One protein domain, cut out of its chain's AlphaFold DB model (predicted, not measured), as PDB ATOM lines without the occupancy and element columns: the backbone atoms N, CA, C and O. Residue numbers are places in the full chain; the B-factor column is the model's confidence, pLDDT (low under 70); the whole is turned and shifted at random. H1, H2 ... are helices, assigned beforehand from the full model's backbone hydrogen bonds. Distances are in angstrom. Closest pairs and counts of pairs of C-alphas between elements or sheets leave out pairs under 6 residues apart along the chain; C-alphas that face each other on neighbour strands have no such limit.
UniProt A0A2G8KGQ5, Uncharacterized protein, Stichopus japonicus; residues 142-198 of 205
ATOM      1  N   HIS A 142     -43.880  34.953   8.118       86.81
ATOM      2  CA  HIS A 142     -44.624  35.414   6.952       86.81
ATOM      3  C   HIS A 142     -43.754  36.268   6.027       86.81
ATOM      4  O   HIS A 142     -43.766  36.036   4.819       86.81
ATOM      5  N   ASP A 143     -42.977  37.188   6.596       84.12
ATOM      6  CA  ASP A 143     -42.125  38.112   5.843       84.12
ATOM      7  C   ASP A 143     -41.032  37.350   5.086       84.12
ATOM      8  O   ASP A 143     -40.853  37.543   3.886       84.12
ATOM      9  N   ILE A 144     -40.386  36.376   5.740       87.69
ATOM     10  CA  ILE A 144     -39.387  35.510   5.088       87.69
ATOM     11  C   ILE A 144     -40.015  34.645   3.991       87.69
ATOM     12  O   ILE A 144     -39.433  34.450   2.924       87.69
ATOM     13  N   ARG A 145     -41.239  34.152   4.203       88.25
ATOM     14  CA  ARG A 145     -41.963  33.399   3.173       88.25
ATOM     15  C   ARG A 145     -42.281  34.264   1.952       88.25
ATOM     16  O   ARG A 145     -42.206  33.761   0.832       88.25
ATOM     17  N   GLN A 146     -42.657  35.528   2.153       86.44
ATOM     18  CA  GLN A 146     -42.877  36.466   1.053       86.44
ATOM     19  C   GLN A 146     -41.573  36.793   0.327       86.44
ATOM     20  O   GLN A 146     -41.560  36.753  -0.900       86.44
ATOM     21  N   LEU A 147     -40.480  37.013   1.062       86.81
ATOM     22  CA  LEU A 147     -39.151  37.258   0.500       86.81
ATOM     23  C   LEU A 147     -38.718  36.127  -0.442       86.81
ATOM     24  O   LEU A 147     -38.383  36.380  -1.597       86.81
ATOM     25  N   PHE A 148     -38.800  34.874   0.015       87.12
ATOM     26  CA  PHE A 148     -38.433  33.716  -0.805       87.12
ATOM     27  C   PHE A 148     -39.333  33.547  -2.032       87.12
ATOM     28  O   PHE A 148     -38.840  33.252  -3.117       87.12
ATOM     29  N   ASN A 149     -40.645  33.757  -1.890       87.31
ATOM     30  CA  ASN A 149     -41.558  33.700  -3.034       87.31
ATOM     31  C   ASN A 149     -41.261  34.808  -4.049       87.31
ATOM     32  O   ASN A 149     -41.293  34.550  -5.244       87.31
ATOM     33  N   SER A 150     -40.959  36.022  -3.582       84.69
ATOM     34  CA  SER A 150     -40.622  37.152  -4.449       84.69
ATOM     35  C   SER A 150     -39.352  36.874  -5.247       84.69
ATOM     36  O   SER A 150     -39.353  37.045  -6.461       84.69
ATOM     37  N   LYS A 151     -38.297  36.386  -4.584       83.25
ATOM     38  CA  LYS A 151     -37.026  36.049  -5.237       83.25
ATOM     39  C   LYS A 151     -37.158  34.883  -6.212       83.25
ATOM     40  O   LYS A 151     -36.591  34.909  -7.295       83.25
ATOM     41  N   TYR A 152     -37.979  33.894  -5.875       84.62
ATOM     42  CA  TYR A 152     -38.289  32.797  -6.786       84.62
ATOM     43  C   TYR A 152     -39.105  33.248  -8.005       84.62
ATOM     44  O   TYR A 152     -38.834  32.824  -9.124       84.62
ATOM     45  N   ALA A 153     -40.102  34.111  -7.804       84.62
ATOM     46  CA  ALA A 153     -40.900  34.682  -8.886       84.62
ATOM     47  C   ALA A 153     -40.040  35.513  -9.852       84.62
ATOM     48  O   ALA A 153     -40.240  35.426 -11.062       84.62
ATOM     49  N   GLU A 154     -39.074  36.264  -9.316       81.62
ATOM     50  CA  GLU A 154     -38.059  37.007 -10.074       81.62
ATOM     51  C   GLU A 154     -37.187  36.056 -10.910       81.62
ATOM     52  O   GLU A 154     -37.135  36.196 -12.128       81.62
ATOM     53  N   ALA A 155     -36.612  35.021 -10.288       81.38
ATOM     54  CA  ALA A 155     -35.766  34.028 -10.957       81.38
ATOM     55  C   ALA A 155     -36.476  33.267 -12.091       81.38
ATOM     56  O   ALA A 155     -35.875  32.912 -13.099       81.38
ATOM     57  N   VAL A 156     -37.772  32.995 -11.920       81.81
ATOM     58  CA  VAL A 156     -38.587  32.252 -12.892       81.81
ATOM     59  C   VAL A 156     -39.265  33.189 -13.906       81.81
ATOM     60  O   VAL A 156     -39.929  32.717 -14.828       81.81
ATOM     61  N   GLY A 157     -39.139  34.512 -13.745       80.25
ATOM     62  CA  GLY A 157     -39.798  35.513 -14.593       80.25
ATOM     63  C   GLY A 157     -41.331  35.483 -14.518       80.25
ATOM     64  O   GLY A 157     -42.009  35.965 -15.424       80.25
ATOM     65  N   GLN A 158     -41.901  34.888 -13.464       80.44
ATOM     66  CA  GLN A 158     -43.344  34.693 -13.304       80.44
ATOM     67  C   GLN A 158     -43.829  35.332 -11.997       80.44
ATOM     68  O   GLN A 158     -43.633  34.749 -10.922       80.44
ATOM     69  N   PRO A 159     -44.500  36.497 -12.051       79.31
ATOM     70  CA  PRO A 159     -44.958  37.188 -10.854       79.31
ATOM     71  C   PRO A 159     -45.987  36.349 -10.086       79.31
ATOM     72  O   PRO A 159     -46.855  35.696 -10.661       79.31
ATOM     73  N   GLY A 160     -45.890  36.363  -8.754       77.12
ATOM     74  CA  GLY A 160     -46.832  35.665  -7.870       77.12
ATOM     75  C   GLY A 160     -46.600  34.157  -7.722       77.12
ATOM     76  O   GLY A 160     -47.332  33.502  -6.972       77.12
ATOM     77  N   LYS A 161     -45.575  33.591  -8.375       83.25
ATOM     78  CA  LYS A 161     -45.232  32.176  -8.221       83.25
ATOM     79  C   LYS A 161     -44.703  31.896  -6.814       83.25
ATOM     80  O   LYS A 161     -43.817  32.577  -6.306       83.25
ATOM     81  N   LYS A 162     -45.260  30.870  -6.168       85.62
ATOM     82  CA  LYS A 162     -44.814  30.428  -4.841       85.62
ATOM     83  C   LYS A 162     -43.658  29.453  -4.985       85.62
ATOM     84  O   LYS A 162     -43.698  28.570  -5.837       85.62
ATOM     85  N   LEU A 163     -42.682  29.583  -4.099       84.12
ATOM     86  CA  LEU A 163     -41.543  28.686  -4.025       84.12
ATOM     87  C   LEU A 163     -42.013  27.263  -3.644       84.12
ATOM     88  O   LEU A 163     -42.619  27.075  -2.579       84.12
ATOM     89  N   PRO A 164     -41.757  26.243  -4.482       83.25
ATOM     90  CA  PRO A 164     -42.239  24.891  -4.243       83.25
ATOM     91  C   PRO A 164     -41.297  24.133  -3.297       83.25
ATOM     92  O   PRO A 164     -40.461  23.339  -3.717       83.25
ATOM     93  N   TYR A 165     -41.478  24.319  -1.984       81.75
ATOM     94  CA  TYR A 165     -40.613  23.719  -0.953       81.75
ATOM     95  C   TYR A 165     -40.538  22.175  -0.941       81.75
ATOM     96  O   TYR A 165     -39.771  21.608  -0.168       81.75
ATOM     97  N   LYS A 166     -41.375  21.476  -1.715       71.19
ATOM     98  CA  LYS A 166     -41.419  20.005  -1.769       71.19
ATOM     99  C   LYS A 166     -40.544  19.418  -2.883       71.19
ATOM    100  O   LYS A 166     -40.166  18.262  -2.783       71.19
ATOM    101  N   THR A 167     -40.218  20.201  -3.910       68.44
ATOM    102  CA  THR A 167     -39.488  19.756  -5.114       68.44
ATOM    103  C   THR A 167     -38.094  20.393  -5.201       68.44
ATOM    104  O   THR A 167     -37.558  20.579  -6.285       68.44
ATOM    105  N   LEU A 168     -37.522  20.777  -4.054       63.47
ATOM    106  CA  LEU A 168     -36.360  21.672  -3.930       63.47
ATOM    107  C   LEU A 168     -34.998  21.063  -4.281       63.47
ATOM    108  O   LEU A 168     -33.997  21.759  -4.148       63.47
ATOM    109  N   PHE A 169     -34.927  19.800  -4.697       56.44
ATOM    110  CA  PHE A 169     -33.653  19.084  -4.817       56.44
ATOM    111  C   PHE A 169     -32.656  19.716  -5.807       56.44
ATOM    112  O   PHE A 169     -31.466  19.457  -5.687       56.44
ATOM    113  N   ASN A 170     -33.112  20.598  -6.709       59.62
ATOM    114  CA  ASN A 170     -32.281  21.176  -7.772       59.62
ATOM    115  C   ASN A 170     -32.174  22.716  -7.727       59.62
ATOM    116  O   ASN A 170     -31.745  23.314  -8.710       59.62
ATOM    117  N   LEU A 171     -32.602  23.383  -6.646       65.81
ATOM    118  CA  LEU A 171     -32.463  24.843  -6.523       65.81
ATOM    119  C   LEU A 171     -31.228  25.191  -5.688       65.81
ATOM    120  O   LEU A 171     -31.230  25.003  -4.471       65.81
ATOM    121  N   GLN A 172     -30.199  25.731  -6.340       65.62
ATOM    122  CA  GLN A 172     -29.111  26.427  -5.654       65.62
ATOM    123  C   GLN A 172     -29.628  27.800  -5.207       65.62
ATOM    124  O   GLN A 172     -30.229  28.532  -5.991       65.62
ATOM    125  N   MET A 173     -29.484  28.095  -3.917       69.56
ATOM    126  CA  MET A 173     -29.892  29.362  -3.311       69.56
ATOM    127  C   MET A 173     -28.636  30.089  -2.858       69.56
ATOM    128  O   MET A 173     -28.055  29.722  -1.837       69.56
ATOM    129  N   ASP A 174     -28.258  31.120  -3.602       68.88
ATOM    130  CA  ASP A 174     -27.117  31.966  -3.280       68.88
ATOM    131  C   ASP A 174     -27.560  33.211  -2.493       68.88
ATOM    132  O   ASP A 174     -28.698  33.674  -2.589       68.88
ATOM    133  N   GLY A 175     -26.668  33.726  -1.640       69.44
ATOM    134  CA  GLY A 175     -26.894  34.955  -0.865       69.44
ATOM    135  C   GLY A 175     -27.585  34.790   0.496       69.44
ATOM    136  O   GLY A 175     -27.933  35.792   1.124       69.44
ATOM    137  N   LEU A 176     -27.773  33.564   0.999       78.00
ATOM    138  CA  LEU A 176     -28.142  33.374   2.407       78.00
ATOM    139  C   LEU A 176     -26.996  33.808   3.342       78.00
ATOM    140  O   LEU A 176     -25.826  33.663   2.981       78.00
ATOM    141  N   PRO A 177     -27.298  34.306   4.558       80.25
ATOM    142  CA  PRO A 177     -26.264  34.644   5.530       80.25
ATOM    143  C   PRO A 177     -25.371  33.442   5.855       80.25
ATOM    144  O   PRO A 177     -25.855  32.314   5.968       80.25
ATOM    145  N   GLU A 178     -24.079  33.701   6.068       75.75
ATOM    146  CA  GLU A 178     -23.083  32.666   6.354       75.75
ATOM    147  C   GLU A 178     -23.520  31.757   7.518       75.75
ATOM    148  O   GLU A 178     -23.938  32.224   8.587       75.75
ATOM    149  N   GLY A 179     -23.461  30.443   7.279       78.19
ATOM    150  CA  GLY A 179     -23.881  29.409   8.227       78.19
ATOM    151  C   GLY A 179     -25.388  29.104   8.253       78.19
ATOM    152  O   GLY A 179     -25.818  28.290   9.073       78.19
ATOM    153  N   ILE A 180     -26.213  29.712   7.388       82.12
ATOM    154  CA  ILE A 180     -27.651  29.404   7.287       82.12
ATOM    155  C   ILE A 180     -27.937  28.536   6.060       82.12
ATOM    156  O   ILE A 180     -27.819  28.972   4.921       82.12
ATOM    157  N   VAL A 181     -28.407  27.313   6.308       83.25
ATOM    158  CA  VAL A 181     -28.883  26.404   5.257       83.25
ATOM    159  C   VAL A 181     -30.319  26.745   4.877       83.25
ATOM    160  O   VAL A 181     -31.165  26.964   5.748       83.25
ATOM    161  N   PHE A 182     -30.608  26.709   3.578       84.25
ATOM    162  CA  PHE A 182     -31.945  26.921   3.049       84.25
ATOM    163  C   PHE A 182     -32.947  25.860   3.537       84.25
ATOM    164  O   PHE A 182     -32.782  24.658   3.330       84.25
ATOM    165  N   LYS A 183     -34.012  26.318   4.200       85.75
ATOM    166  CA  LYS A 183     -35.106  25.519   4.767       85.75
ATOM    167  C   LYS A 183     -36.435  26.267   4.637       85.75
ATOM    168  O   LYS A 183     -36.490  27.443   4.270       85.75
ATOM    169  N   LYS A 184     -37.538  25.592   4.980       85.50
ATOM    170  CA  LYS A 184     -38.858  26.235   5.072       85.50
ATOM    171  C   LYS A 184     -38.820  27.369   6.111       85.50
ATOM    172  O   LYS A 184     -38.264  27.153   7.185       85.50
ATOM    173  N   PRO A 185     -39.486  28.515   5.867       87.19
ATOM    174  CA  PRO A 185     -39.481  29.661   6.778       87.19
ATOM    175  C   PRO A 185     -39.854  29.327   8.230       87.19
ATOM    176  O   PRO A 185     -39.295  29.892   9.162       87.19
ATOM    177  N   GLN A 186     -40.769  28.375   8.426       87.44
ATOM    178  CA  GLN A 186     -41.216  27.900   9.744       87.44
ATOM    179  C   GLN A 186     -40.158  27.113  10.535       87.44
ATOM    180  O   GLN A 186     -40.351  26.856  11.716       87.44
ATOM    181  N   CYS A 187     -39.069  26.699   9.886       87.38
ATOM    182  CA  CYS A 187     -37.980  25.946  10.504       87.38
ATOM    183  C   CYS A 187     -36.844  26.851  11.000       87.38
ATOM    184  O   CYS A 187     -35.867  26.338  11.541       87.38
ATOM    185  N   TYR A 188     -36.938  28.168  10.797       86.69
ATOM    186  CA  TYR A 188     -35.946  29.116  11.288       86.69
ATOM    187  C   TYR A 188     -36.314  29.632  12.677       86.69
ATOM    188  O   TYR A 188     -37.451  30.036  12.928       86.69
ATOM    189  N   GLY A 189     -35.323  29.681  13.565       85.56
ATOM    190  CA  GLY A 189     -35.452  30.361  14.851       85.56
ATOM    191  C   GLY A 189     -35.483  31.884  14.694       85.56
ATOM    192  O   GLY A 189     -35.071  32.434  13.672       85.56
ATOM    193  N   THR A 190     -35.906  32.600  15.738       79.25
ATOM    194  CA  THR A 190     -36.028  34.070  15.722       79.25
ATOM    195  C   THR A 190     -34.726  34.785  15.336       79.25
ATOM    196  O   THR A 190     -34.766  35.802  14.650       79.25
ATOM    197  N   ALA A 191     -33.565  34.261  15.743       78.25
ATOM    198  CA  ALA A 191     -32.266  34.816  15.355       78.25
ATOM    199  C   ALA A 191     -31.966  34.616  13.857       78.25
ATOM    200  O   ALA A 191     -31.476  35.528  13.197       78.25
ATOM    201  N   GLN A 192     -32.317  33.452  13.303       82.25
ATOM    202  CA  GLN A 192     -32.142  33.149  11.880       82.25
ATOM    203  C   GLN A 192     -33.090  33.983  11.013       82.25
ATOM    204  O   GLN A 192     -32.649  34.556  10.026       82.25
ATOM    205  N   LEU A 193     -34.359  34.134  11.417       84.31
ATOM    206  CA  LEU A 193     -35.328  34.994  10.727       84.31
ATOM    207  C   LEU A 193     -34.834  36.442  10.633       84.31
ATOM    208  O   LEU A 193     -34.915  37.044   9.566       84.31
ATOM    209  N   ARG A 194     -34.265  36.986  11.718       77.62
ATOM    210  CA  ARG A 194     -33.676  38.333  11.702       77.62
ATOM    211  C   ARG A 194     -32.510  38.444  10.726       77.62
ATOM    212  O   ARG A 194     -32.474  39.395   9.960       77.62
ATOM    213  N   ARG A 195     -31.596  37.469  10.723       78.81
ATOM    214  CA  ARG A 195     -30.439  37.470   9.813       78.81
ATOM    215  C   ARG A 195     -30.852  37.351   8.344       78.81
ATOM    216  O   ARG A 195     -30.263  38.024   7.516       78.81
ATOM    217  N   ILE A 196     -31.866  36.542   8.023       81.38
ATOM    218  CA  ILE A 196     -32.364  36.381   6.643       81.38
ATOM    219  C   ILE A 196     -33.135  37.628   6.175       81.38
ATOM    220  O   ILE A 196     -33.079  37.975   5.002       81.38
ATOM    221  N   GLY A 197     -33.868  38.300   7.069       72.38
ATOM    222  CA  GLY A 197     -34.635  39.506   6.733       72.38
ATOM    223  C   GLY A 197     -33.850  40.819   6.843       72.38
ATOM    224  O   GLY A 197     -34.431  41.881   6.622       72.38
ATOM    225  N   MET A 198     -32.563  40.769   7.201       65.50
ATOM    226  CA  MET A 198     -31.679  41.934   7.191       65.50
ATOM    227  C   MET A 198     -31.196  42.215   5.756       65.50
ATOM    228  O   MET A 198     -30.718  41.303   5.087       65.50
TER     229      MET A 198
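AT A GLANCE: This is residues 142 to 198 of the 205 residues of an uncharacterized protein of Stichopus japonicus (UniProt A0A2G8KGQ5). With little regular structure, the domain is two helices set nearly end to end, H1 and then the shorter H2, whose far ends are joined by one long arching loop, residues 156 to 189. The 57 printed residues hold two named helices, H1 then H2, and no named strand; the class is all helix, with only 21 residues in named elements. The whole is compact, with a radius of gyration of the C-alphas of 11.2 A and spans of 31 by 22 by 19 A.

HOW THE PARTS SIT: H1, residues 142 to 155, and H2, residues 190 to 196, are close but not clearly touching; their closest C-alphas, those of Ile 144 and Leu 193, are 7.0 A apart. They run the same way at a shallow tilt of 23 degrees. In both helices every O i to N i+4 pair is within hydrogen-bond range.

IN THESE COORDINATES: H1 begins at C-alpha 142 (-44.624, 35.414, 6.952) and is 20.0 A long. H2 ends at C-alpha 196 (-32.364, 36.381, 6.643) and is 10.1 A long.

THE WHOLE: The C-alphas farthest apart, those of Gly 157 and Ala 191, are 30.9 A apart. The printed part has no cut. The link from H1 to H2 is long, with 34 residues. The model's pLDDT is under 70 at residues 167 to 175 and 198.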